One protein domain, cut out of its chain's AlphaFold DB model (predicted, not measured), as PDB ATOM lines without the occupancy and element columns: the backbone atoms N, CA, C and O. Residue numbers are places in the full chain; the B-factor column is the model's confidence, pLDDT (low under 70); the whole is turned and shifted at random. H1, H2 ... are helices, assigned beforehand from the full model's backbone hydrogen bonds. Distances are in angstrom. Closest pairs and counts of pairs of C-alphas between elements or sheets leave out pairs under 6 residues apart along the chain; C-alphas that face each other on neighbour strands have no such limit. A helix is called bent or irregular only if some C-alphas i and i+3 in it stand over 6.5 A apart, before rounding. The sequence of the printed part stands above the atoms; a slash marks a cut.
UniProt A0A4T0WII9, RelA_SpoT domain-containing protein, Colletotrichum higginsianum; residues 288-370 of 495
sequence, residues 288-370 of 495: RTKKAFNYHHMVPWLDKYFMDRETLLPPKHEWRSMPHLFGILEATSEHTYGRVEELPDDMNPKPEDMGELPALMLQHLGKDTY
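Overview. This is residues 288 to 370 of the 495 residues of the protein "RelA_SpoT domain-containing protein" of Colletotrichum higginsianum (UniProt A0A4T0WII9). Four helices are arranged as a small, loosely joined frame: H1 and H4 make two opposite sides, H3 runs from beside H1 across to H4, and H2 lies between H1 and H4 towards one end. The long link of residues 309 to 321 bends round at the other end of the frame and then runs back alongside the helices to H2, its C-alphas 9 to 18 A from the mean of all C-alphas. The printed part has 83 residues, with four named helices in the order H1, H2, H3, H4 and no named strand, and the class is all helix. It is compact, with a radius of gyration of the C-alphas of 12.0 A, and spans 31 by 26 by 19 A.

Arrangement. From the first printed residue the first helix reached is H1, residues 295 to 308. It touches H2, residues 322 to 331, with residues 295 to 299 alone; the closest C-alphas, of Tyr 295 and Phe 326, are 5.7 A apart. Their tilt is a steep 68 degrees, only just short of about perpendicular, and they run opposite ways. H3, residues 337 to 347, is close to but not clearly touching H1, with the C-alphas of Met 298 and Tyr 337 the closest at 7.8 A. H2 and H3 are apart. H4, residues 351 to 368, touches H2 with residues 358 to 362 alone, closest at the C-alphas of Met 322 and Pro 358, 5.5 A, at a shallow tilt of 27 degrees, the same way. With residues 357 to 364 alone H4 touches H3, about perpendicular at 82 degrees, and the C-alphas of Leu 343 and Met 361 are the closest at 6.3 A. H1 and H4 are apart. In H2 every O i to N i+4 pair is within hydrogen-bond range; the figures are 8 of 10 in H1, 4 of 7 in H3 and 9 of 14 in H4.

Along the chain. H1 begins at C-alpha 295, (39.752, -57.787, 84.258), and measures 19.9 A from first to last C-alpha. H2 measures 14.1 A and H3 16.7 A. H3 begins at C-alpha 337, (38.033, -59.952, 73.446). H4, the longest helix with 18 residues, measures 24.4 A and ends at C-alpha 368, (45.670, -77.733, 76.322). H4 is irregular, with C-alphas 355 and 358 7.9 A apart, and has a kink of 73 degrees near residue 358.

Size, cuts and confidence. The two C-alphas farthest apart, of Pro 315 and Tyr 370, are 35.5 A from each other. The printed part has no cut. The link from H1 to H2 is long, with 13 residues, while those from H2 to H3 and from H3 to H4 are tight. The mean pLDDT of the printed part is 74.3; 27 residues are under 70, among them residues 307 to 318, 349 to 355 and 366 to 370.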
ATOM      1  N   ARG A 288      37.081 -57.308  68.169       86.38
ATOM      2  CA  ARG A 288      37.534 -58.602  68.710       86.38
ATOM      3  C   ARG A 288      39.060 -58.730  68.805       86.38
ATOM      4  O   ARG A 288      39.552 -59.548  69.581       86.38
ATOM      5  N   THR A 289      39.819 -57.939  68.044       86.94
ATOM      6  CA  THR A 289      41.292 -57.990  68.037       86.94
ATOM      7  C   THR A 289      41.929 -57.208  69.183       86.94
ATOM      8  O   THR A 289      43.105 -57.412  69.498       86.94
ATOM      9  N   LYS A 290      41.172 -56.318  69.837       89.62
ATOM     10  CA  LYS A 290      41.692 -55.509  70.936       89.62
ATOM     11  C   LYS A 290      41.857 -56.328  72.204       89.62
ATOM     12  O   LYS A 290      41.071 -57.217  72.522       89.62
ATOM     13  N   LYS A 291      42.899 -55.965  72.943       88.94
ATOM     14  CA  LYS A 291      43.244 -56.519  74.250       88.94
ATOM     15  C   LYS A 291      42.499 -55.773  75.352       88.94
ATOM     16  O   LYS A 291      42.487 -54.539  75.362       88.94
ATOM     17  N   ALA A 292      41.893 -56.510  76.277       86.06
ATOM     18  CA  ALA A 292      41.324 -55.922  77.483       86.06
ATOM     19  C   ALA A 292      42.456 -55.392  78.379       86.06
ATOM     20  O   ALA A 292      43.453 -56.071  78.594       86.06
ATOM     21  N   PHE A 293      42.315 -54.170  78.901       84.12
ATOM     22  CA  PHE A 293      43.373 -53.530  79.696       84.12
ATOM     23  C   PHE A 293      43.539 -54.151  81.093       84.12
ATOM     24  O   PHE A 293      44.629 -54.163  81.646       84.12
ATOM     25  N   ASN A 294      42.441 -54.618  81.684       84.88
ATOM     26  CA  ASN A 294      42.412 -55.368  82.937       84.88
ATOM     27  C   ASN A 294      41.087 -56.139  83.038       84.88
ATOM     28  O   ASN A 294      40.147 -55.898  82.271       84.88
ATOM     29  N   TYR A 295      40.974 -57.015  84.036       83.94
ATOM     30  CA  TYR A 295      39.752 -57.787  84.258       83.94
ATOM     31  C   TYR A 295      38.516 -56.912  84.545       83.94
ATOM     32  O   TYR A 295      37.414 -57.275  84.143       83.94
ATOM     33  N   HIS A 296      38.675 -55.726  85.150       79.25
ATOM     34  CA  HIS A 296      37.554 -54.805  85.373       79.25
ATOM     35  C   HIS A 296      36.984 -54.218  84.074       79.25
ATOM     36  O   HIS A 296      35.860 -53.729  84.091       79.25
ATOM     37  N   HIS A 297      37.750 -54.204  82.978       82.00
ATOM     38  CA  HIS A 297      37.259 -53.825  81.647       82.00
ATOM     39  C   HIS A 297      36.632 -55.022  80.928       82.00
ATOM     40  O   HIS A 297      35.709 -54.842  80.139       82.00
ATOM     41  N   MET A 298      37.106 -56.234  81.230       83.19
ATOM     42  CA  MET A 298      36.597 -57.475  80.651       83.19
ATOM     43  C   MET A 298      35.218 -57.849  81.204       83.19
ATOM     44  O   MET A 298      34.330 -58.202  80.438       83.19
ATOM     45  N   VAL A 299      35.011 -57.713  82.516       81.56
ATOM     46  CA  VAL A 299      33.755 -58.096  83.185       81.56
ATOM     47  C   VAL A 299      32.514 -57.384  82.618       81.56
ATOM     48  O   VAL A 299      31.592 -58.087  82.221       81.56
ATOM     49  N   PRO A 300      32.463 -56.039  82.498       79.44
ATOM     50  CA  PRO A 300      31.281 -55.357  81.960       79.44
ATOM     51  C   PRO A 300      30.947 -55.765  80.522       79.44
ATOM     52  O   PRO A 300      29.788 -55.745  80.114       79.44
ATOM     53  N   TRP A 301      31.972 -56.111  79.744       80.81
ATOM     54  CA  TRP A 301      31.777 -56.619  78.399       80.81
ATOM     55  C   TRP A 301      31.222 -58.049  78.412       80.81
ATOM     56  O   TRP A 301      30.267 -58.299  77.684       80.81
ATOM     57  N   LEU A 302      31.741 -58.948  79.259       78.75
ATOM     58  CA  LEU A 302      31.182 -60.294  79.436       78.75
ATOM     59  C   LEU A 302      29.720 -60.232  79.895       78.75
ATOM     60  O   LEU A 302      28.879 -60.927  79.329       78.75
ATOM     61  N   ASP A 303      29.399 -59.353  80.852       76.56
ATOM     62  CA  ASP A 303      28.020 -59.099  81.289       76.56
ATOM     63  C   ASP A 303      27.126 -58.762  80.086       76.56
ATOM     64  O   ASP A 303      26.088 -59.392  79.886       76.56
ATOM     65  N   LYS A 304      27.550 -57.818  79.234       76.44
ATOM     66  CA  LYS A 304      26.801 -57.459  78.023       76.44
ATOM     67  C   LYS A 304      26.717 -58.615  77.019       76.44
ATOM     68  O   LYS A 304      25.643 -58.873  76.490       76.44
ATOM     69  N   TYR A 305      27.828 -59.298  76.752       75.31
ATOM     70  CA  TYR A 305      27.903 -60.394  75.786       75.31
ATOM     71  C   TYR A 305      26.888 -61.500  76.105       75.31
ATOM     72  O   TYR A 305      26.178 -61.966  75.214       75.31
ATOM     73  N   PHE A 306      26.762 -61.873  77.383       72.19
ATOM     74  CA  PHE A 306      25.779 -62.864  77.817       72.19
ATOM     75  C   PHE A 306      24.356 -62.306  77.939       72.19
ATOM     76  O   PHE A 306      23.408 -63.052  77.698       72.19
ATOM     77  N   MET A 307      24.182 -61.014  78.253       69.12
ATOM     78  CA  MET A 307      22.869 -60.351  78.185       69.12
ATOM     79  C   MET A 307      22.273 -60.405  76.770       69.12
ATOM     80  O   MET A 307      21.092 -60.713  76.620       69.12
ATOM     81  N   ASP A 308      23.080 -60.134  75.743       69.56
ATOM     82  CA  ASP A 308      22.624 -60.022  74.351       69.56
ATOM     83  C   ASP A 308      22.270 -61.387  73.715       69.56
ATOM     84  O   ASP A 308      21.551 -61.432  72.718       69.56
ATOM     85  N   ARG A 309      22.736 -62.513  74.280       66.56
ATOM     86  CA  ARG A 309      22.496 -63.873  73.747       66.56
ATOM     87  C   ARG A 309      21.250 -64.580  74.305       66.56
ATOM     88  O   ARG A 309      21.062 -65.756  74.011       66.56
ATOM     89  N   GLU A 310      20.411 -63.908  75.102       54.72
ATOM     90  CA  GLU A 310      19.195 -64.464  75.751       54.72
ATOM     91  C   GLU A 310      19.406 -65.781  76.539       54.72
ATOM     92  O   GLU A 310      18.454 -66.418  76.998       54.72
ATOM     93  N   THR A 311      20.653 -66.192  76.773       55.56
ATOM     94  CA  THR A 311      21.000 -67.278  77.684       55.56
ATOM     95  C   THR A 311      20.710 -66.800  79.100       55.56
ATOM     96  O   THR A 311      21.397 -65.915  79.599       55.56
ATOM     97  N   LEU A 312      19.651 -67.348  79.707       47.03
ATOM     98  CA  LEU A 312      19.166 -67.050  81.059       47.03
ATOM     99  C   LEU A 312      20.319 -66.728  82.022       47.03
ATOM    100  O   LEU A 312      21.020 -67.627  82.480       47.03
ATOM    101  N   LEU A 313      20.501 -65.448  82.344       50.88
ATOM    102  CA  LEU A 313      21.434 -65.026  83.385       50.88
ATOM    103  C   LEU A 313      20.963 -65.651  84.709       50.88
ATOM    104  O   LEU A 313      19.823 -65.391  85.119       50.88
ATOM    105  N   PRO A 314      21.772 -66.455  85.424       46.53
ATOM    106  CA  PRO A 314      21.460 -66.731  86.811       46.53
ATOM    107  C   PRO A 314      21.596 -65.428  87.617       46.53
ATOM    108  O   PRO A 314      22.364 -64.537  87.259       46.53
ATOM    109  N   PRO A 315      20.863 -65.272  88.729       44.50
ATOM    110  CA  PRO A 315      20.411 -63.956  89.184       44.50
ATOM    111  C   PRO A 315      21.496 -63.005  89.715       44.50
ATOM    112  O   PRO A 315      21.168 -61.877  90.076       44.50
ATOM    113  N   LYS A 316      22.750 -63.447  89.869       54.06
ATOM    114  CA  LYS A 316      23.792 -62.763  90.652       54.06
ATOM    115  C   LYS A 316      25.181 -63.103  90.090       54.06
ATOM    116  O   LYS A 316      25.758 -64.114  90.471       54.06
ATOM    117  N   HIS A 317      25.696 -62.269  89.188       57.09
ATOM    118  CA  HIS A 317      27.036 -62.413  88.609       57.09
ATOM    119  C   HIS A 317      28.117 -62.087  89.639       57.09
ATOM    120  O   HIS A 317      28.462 -60.932  89.883       57.09
ATOM    121  N   GLU A 318      28.645 -63.132  90.252       58.50
ATOM    122  CA  GLU A 318      29.890 -63.101  90.994       58.50
ATOM    123  C   GLU A 318      30.937 -63.684  90.044       58.50
ATOM    124  O   GLU A 318      31.048 -64.897  89.971       58.50
ATOM    125  N   TRP A 319      31.609 -62.860  89.226       73.56
ATOM    126  CA  TRP A 319      32.633 -63.299  88.257       73.56
ATOM    127  C   TRP A 319      33.854 -63.872  88.983       73.56
ATOM    128  O   TRP A 319      34.913 -63.239  89.075       73.56
ATOM    129  N   ARG A 320      33.678 -65.054  89.571       71.56
ATOM    130  CA  ARG A 320      34.634 -65.626  90.501       71.56
ATOM    131  C   ARG A 320      35.892 -66.034  89.777       71.56
ATOM    132  O   ARG A 320      35.831 -66.508  88.651       71.56
ATOM    133  N   SER A 321      37.047 -65.804  90.393       74.81
ATOM    134  CA  SER A 321      38.355 -66.115  89.792       74.81
ATOM    135  C   SER A 321      38.681 -65.360  88.494       74.81
ATOM    136  O   SER A 321      39.687 -65.650  87.849       74.81
ATOM    137  N   MET A 322      37.908 -64.331  88.136       82.75
ATOM    138  CA  MET A 322      38.184 -63.496  86.968       82.75
ATOM    139  C   MET A 322      39.563 -62.806  86.995       82.75
ATOM    140  O   MET A 322      40.211 -62.765  85.947       82.75
ATOM    141  N   PRO A 323      40.075 -62.309  88.145       81.56
ATOM    142  CA  PRO A 323      41.442 -61.794  88.215       81.56
ATOM    143  C   PRO A 323      42.492 -62.856  87.859       81.56
ATOM    144  O   PRO A 323      43.444 -62.557  87.143       81.56
ATOM    145  N   HIS A 324      42.292 -64.099  88.310       80.62
ATOM    146  CA  HIS A 324      43.173 -65.236  88.029       80.62
ATOM    147  C   HIS A 324      43.129 -65.622  86.543       80.62
ATOM    148  O   HIS A 324      44.175 -65.776  85.913       80.62
ATOM    149  N   LEU A 325      41.926 -65.711  85.961       83.62
ATOM    150  CA  LEU A 325      41.748 -65.955  84.528       83.62
ATOM    151  C   LEU A 325      42.437 -64.877  83.695       83.62
ATOM    152  O   LEU A 325      43.225 -65.193  82.805       83.62
ATOM    153  N   PHE A 326      42.175 -63.606  84.006       87.31
ATOM    154  CA  PHE A 326      42.802 -62.500  83.299       87.31
ATOM    155  C   PHE A 326      44.325 -62.539  83.433       87.31
ATOM    156  O   PHE A 326      45.003 -62.360  82.432       87.31
ATOM    157  N   GLY A 327      44.870 -62.829  84.620       85.44
ATOM    158  CA  GLY A 327      46.317 -62.928  84.824       85.44
ATOM    159  C   GLY A 327      46.982 -63.981  83.931       85.44
ATOM    160  O   GLY A 327      48.042 -63.724  83.360       85.44
ATOM    161  N   ILE A 328      46.341 -65.138  83.738       83.88
ATOM    162  CA  ILE A 328      46.834 -66.183  82.827       83.88
ATOM    163  C   ILE A 328      46.715 -65.750  81.360       83.88
ATOM    164  O   ILE A 328      47.674 -65.892  80.600       83.88
ATOM    165  N   LEU A 329      45.579 -65.178  80.954       87.31
ATOM    166  CA  LEU A 329      45.377 -64.658  79.593       87.31
ATOM    167  C   LEU A 329      46.320 -63.487  79.268       87.31
ATOM    168  O   LEU A 329      46.759 -63.306  78.131       87.31
ATOM    169  N   GLU A 330      46.659 -62.673  80.261       88.75
ATOM    170  CA  GLU A 330      47.633 -61.594  80.138       88.75
ATOM    171  C   GLU A 330      49.036 -62.158  79.923       88.75
ATOM    172  O   GLU A 330      49.683 -61.825  78.925       88.75
ATOM    173  N   ALA A 331      49.461 -63.086  80.786       85.56
ATOM    174  CA  ALA A 331      50.767 -63.739  80.707       85.56
ATOM    175  C   ALA A 331      50.975 -64.516  79.395       85.56
ATOM    176  O   ALA A 331      52.081 -64.542  78.858       85.56
ATOM    177  N   THR A 332      49.909 -65.111  78.853       85.00
ATOM    178  CA  THR A 332      49.916 -65.836  77.568       85.00
ATOM    179  C   THR A 332      49.643 -64.939  76.359       85.00
ATOM    180  O   THR A 332      49.724 -65.392  75.223       85.00
ATOM    181  N   SER A 333      49.364 -63.645  76.566       85.75
ATOM    182  CA  SER A 333      48.938 -62.705  75.518       85.75
ATOM    183  C   SER A 333      47.623 -63.054  74.795       85.75
ATOM    184  O   SER A 333      47.339 -62.461  73.753       85.75
ATOM    185  N   GLU A 334      46.788 -63.915  75.383       86.88
ATOM    186  CA  GLU A 334      45.477 -64.370  74.885       86.88
ATOM    187  C   GLU A 334      44.278 -63.537  75.392       86.88
ATOM    188  O   GLU A 334      43.123 -63.892  75.192       86.88
ATOM    189  N   HIS A 335      44.521 -62.391  76.027       89.44
ATOM    190  CA  HIS A 335      43.502 -61.491  76.594       89.44
ATOM    191  C   HIS A 335      42.826 -60.562  75.559       89.44
ATOM    192  O   HIS A 335      42.473 -59.418  75.872       89.44
ATOM    193  N   THR A 336      42.676 -61.010  74.310       90.00
ATOM    194  CA  THR A 336      41.843 -60.311  73.316       90.00
ATOM    195  C   THR A 336      40.375 -60.650  73.531       90.00
ATOM    196  O   THR A 336      40.051 -61.777  73.898       90.00
ATOM    197  N   TYR A 337      39.470 -59.702  73.273       87.62
ATOM    198  CA  TYR A 337      38.033 -59.952  73.446       87.62
ATOM    199  C   TYR A 337      37.566 -61.160  72.624       87.62
ATOM    200  O   TYR A 337      36.913 -62.042  73.164       87.62
ATOM    201  N   GLY A 338      38.006 -61.279  71.365       86.06
ATOM    202  CA  GLY A 338      37.633 -62.400  70.501       86.06
ATOM    203  C   GLY A 338      38.078 -63.768  71.019       86.06
ATOM    204  O   GLY A 338      37.304 -64.714  70.943       86.06
ATOM    205  N   ARG A 339      39.286 -63.869  71.589       85.94
ATOM    206  CA  ARG A 339      39.786 -65.124  72.165       85.94
ATOM    207  C   ARG A 339      38.997 -65.519  73.411       85.94
ATOM    208  O   ARG A 339      38.707 -66.691  73.616       85.94
ATOM    209  N   VAL A 340      38.623 -64.537  74.227       85.25
ATOM    210  CA  VAL A 340      37.822 -64.756  75.437       85.25
ATOM    211  C   VAL A 340      36.384 -65.173  75.098       85.25
ATOM    212  O   VAL A 340      35.810 -65.939  75.861       85.25
ATOM    213  N   GLU A 341      35.825 -64.743  73.958       82.75
ATOM    214  CA  GLU A 341      34.519 -65.219  73.444       82.75
ATOM    215  C   GLU A 341      34.539 -66.676  72.986       82.75
ATOM    216  O   GLU A 341      33.541 -67.374  73.136       82.75
ATOM    217  N   GLU A 342      35.653 -67.126  72.409       82.19
ATOM    218  CA  GLU A 342      35.784 -68.485  71.870       82.19
ATOM    219  C   GLU A 342      35.838 -69.530  72.994       82.19
ATOM    220  O   GLU A 342      35.277 -70.615  72.866       82.19
ATOM    221  N   LEU A 343      36.431 -69.175  74.140       80.44
ATOM    222  CA  LEU A 343      36.612 -70.089  75.269       80.44
ATOM    223  C   LEU A 343      35.285 -70.677  75.810       80.44
ATOM    224  O   LEU A 343      35.230 -71.888  76.018       80.44
ATOM    225  N   PRO A 344      34.208 -69.901  76.064       75.94
ATOM    226  CA  PRO A 344      32.916 -70.462  76.454       75.94
ATOM    227  C   PRO A 344      32.234 -71.280  75.357       75.94
ATOM    228  O   PRO A 344      31.590 -72.278  75.684       75.94
ATOM    229  N   ASP A 345      32.361 -70.884  74.087       70.12
ATOM    230  CA  ASP A 345      31.719 -71.582  72.964       70.12
ATOM    231  C   ASP A 345      32.250 -73.029  72.845       70.12
ATOM    232  O   ASP A 345      31.467 -73.956  72.629       70.12
ATOM    233  N   ASP A 346      33.542 -73.249  73.118       67.50
ATOM    234  CA  ASP A 346      34.168 -74.581  73.145       67.50
ATOM    235  C   ASP A 346      33.711 -75.456  74.331       67.50
ATOM    236  O   ASP A 346      33.795 -76.687  74.289       67.50
ATOM    237  N   MET A 347      33.220 -74.838  75.411       68.94
ATOM    238  CA  MET A 347      32.808 -75.533  76.636       68.94
ATOM    239  C   MET A 347      31.306 -75.825  76.703       68.94
ATOM    240  O   MET A 347      30.912 -76.753  77.411       68.94
ATOM    241  N   ASN A 348      30.478 -75.043  76.000       70.31
ATOM    242  CA  ASN A 348      29.013 -75.092  76.062       70.31
ATOM    243  C   ASN A 348      28.460 -75.071  77.515       70.31
ATOM    244  O   ASN A 348      27.780 -76.019  77.931       70.31
ATOM    245  N   PRO A 349      28.782 -74.033  78.321       68.25
ATOM    246  CA  PRO A 349      28.385 -73.952  79.726       68.25
ATOM    247  C   PRO A 349      26.863 -73.839  79.871       68.25
ATOM    248  O   PRO A 349      26.196 -73.152  79.092       68.25
ATOM    249  N   LYS A 350      26.294 -74.491  80.891       69.44
ATOM    250  CA  LYS A 350      24.860 -74.366  81.174       69.44
ATOM    251  C   LYS A 350      24.572 -73.057  81.918       69.44
ATOM    252  O   LYS A 350      25.465 -72.520  82.574       69.44
ATOM    253  N   PRO A 351      23.322 -72.556  81.898       64.94
ATOM    254  CA  PRO A 351      22.944 -71.350  82.638       64.94
ATOM    255  C   PRO A 351      23.314 -71.393  84.128       64.94
ATOM    256  O   PRO A 351      23.716 -70.380  84.691       64.94
ATOM    257  N   GLU A 352      23.221 -72.560  84.770       64.81
ATOM    258  CA  GLU A 352      23.637 -72.751  86.164       64.81
ATOM    259  C   GLU A 352      25.148 -72.586  86.420       64.81
ATOM    260  O   GLU A 352      25.525 -72.266  87.547       64.81
ATOM    261  N   ASP A 353      25.993 -72.743  85.399       65.38
ATOM    262  CA  ASP A 353      27.458 -72.738  85.512       65.38
ATOM    263  C   ASP A 353      28.066 -71.332  85.342       65.38
ATOM    264  O   ASP A 353      29.251 -71.113  85.592       65.38
ATOM    265  N   MET A 354      27.258 -70.349  84.937       66.56
ATOM    266  CA  MET A 354      27.716 -69.020  84.513       66.56
ATOM    267  C   MET A 354      28.451 -68.215  85.596       66.56
ATOM    268  O   MET A 354      29.306 -67.394  85.271       66.56
ATOM    269  N   GLY A 355      28.145 -68.434  86.879       63.94
ATOM    270  CA  GLY A 355      28.870 -67.795  87.988       63.94
ATOM    271  C   GLY A 355      30.291 -68.338  88.186       63.94
ATOM    272  O   GLY A 355      31.168 -67.623  88.656       63.94
ATOM    273  N   GLU A 356      30.534 -69.580  87.769       71.38
ATOM    274  CA  GLU A 356      31.827 -70.267  87.864       71.38
ATOM    275  C   GLU A 356      32.550 -70.293  86.501       71.38
ATOM    276  O   GLU A 356      33.585 -70.940  86.339       71.38
ATOM    277  N   LEU A 357      32.030 -69.562  85.505       76.81
ATOM    278  CA  LEU A 357      32.554 -69.560  84.142       76.81
ATOM    279  C   LEU A 357      34.057 -69.245  84.073       76.81
ATOM    280  O   LEU A 357      34.762 -69.987  83.388       76.81
ATOM    281  N   PRO A 358      34.611 -68.241  84.787       80.00
ATOM    282  CA  PRO A 358      36.049 -68.008  84.713       80.00
ATOM    283  C   PRO A 358      36.880 -69.180  85.255       80.00
ATOM    284  O   PRO A 358      37.961 -69.450  84.730       80.00
ATOM    285  N   ALA A 359      36.383 -69.909  86.259       75.00
ATOM    286  CA  ALA A 359      37.033 -71.118  86.764       75.00
ATOM    287  C   ALA A 359      36.990 -72.257  85.730       75.00
ATOM    288  O   ALA A 359      37.995 -72.941  85.524       75.00
ATOM    289  N   LEU A 360      35.873 -72.417  85.013       74.81
ATOM    290  CA  LEU A 360      35.757 -73.374  83.906       74.81
ATOM    291  C   LEU A 360      36.702 -73.031  82.746       74.81
ATOM    292  O   LEU A 360      37.388 -73.911  82.228       74.81
ATOM    293  N   MET A 361      36.807 -71.750  82.381       79.12
ATOM    294  CA  MET A 361      37.743 -71.281  81.350       79.12
ATOM    295  C   MET A 361      39.195 -71.559  81.753       79.12
ATOM    296  O   MET A 361      39.976 -72.049  80.941       79.12
ATOM    297  N   LEU A 362      39.551 -71.309  83.017       76.06
ATOM    298  CA  LEU A 362      40.863 -71.667  83.565       76.06
ATOM    299  C   LEU A 362      41.135 -73.167  83.456       76.06
ATOM    300  O   LEU A 362      42.226 -73.572  83.053       76.06
ATOM    301  N   GLN A 363      40.143 -73.997  83.780       69.62
ATOM    302  CA  GLN A 363      40.257 -75.444  83.642       69.62
ATOM    303  C   GLN A 363      40.473 -75.853  82.181       69.62
ATOM    304  O   GLN A 363      41.290 -76.731  81.912       69.62
ATOM    305  N   HIS A 364      39.760 -75.230  81.241       73.44
ATOM    306  CA  HIS A 364      39.903 -75.502  79.815       73.44
ATOM    307  C   HIS A 364      41.299 -75.125  79.299       73.44
ATOM    308  O   HIS A 364      41.981 -75.974  78.732       73.44
ATOM    309  N   LEU A 365      41.791 -73.923  79.619       73.56
ATOM    310  CA  LEU A 365      43.161 -73.492  79.297       73.56
ATOM    311  C   LEU A 365      44.229 -74.431  79.898       73.56
ATOM    312  O   LEU A 365      45.293 -74.658  79.317       73.56
ATOM    313  N   GLY A 366      43.938 -75.019  81.060       63.81
ATOM    314  CA  GLY A 366      44.780 -76.031  81.698       63.81
ATOM    315  C   GLY A 366      44.821 -77.387  80.974       63.81
ATOM    316  O   GLY A 366      45.784 -78.131  81.148       63.81
ATOM    317  N   LYS A 367      43.812 -77.734  80.163       60.44
ATOM    318  CA  LYS A 367      43.771 -79.010  79.419       60.44
ATOM    319  C   LYS A 367      44.709 -79.003  78.210       60.44
ATOM    320  O   LYS A 367      45.349 -80.019  77.947       60.44
ATOM    321  N   ASP A 368      44.851 -77.863  77.539       51.84
ATOM    322  CA  ASP A 368      45.670 -77.733  76.322       51.84
ATOM    323  C   ASP A 368      47.158 -77.478  76.600       51.84
ATOM    324  O   ASP A 368      48.008 -77.636  75.724       51.84
ATOM    325  N   THR A 369      47.506 -77.120  77.837       51.88
ATOM    326  CA  THR A 369      48.888 -76.839  78.252       51.88
ATOM    327  C   THR A 369      49.697 -78.088  78.592       51.88
ATOM    328  O   THR A 369      50.858 -77.953  78.971       51.88
ATOM    329  N   TYR A 370      49.154 -79.302  78.428       52.56
ATOM    330  CA  TYR A 370      49.935 -80.532  78.577       52.56
ATOM    331  C   TYR A 370      50.855 -80.732  77.362       52.56
ATOM    332  O   TYR A 370      50.393 -81.141  76.297       52.56
TER     333      TYR A 370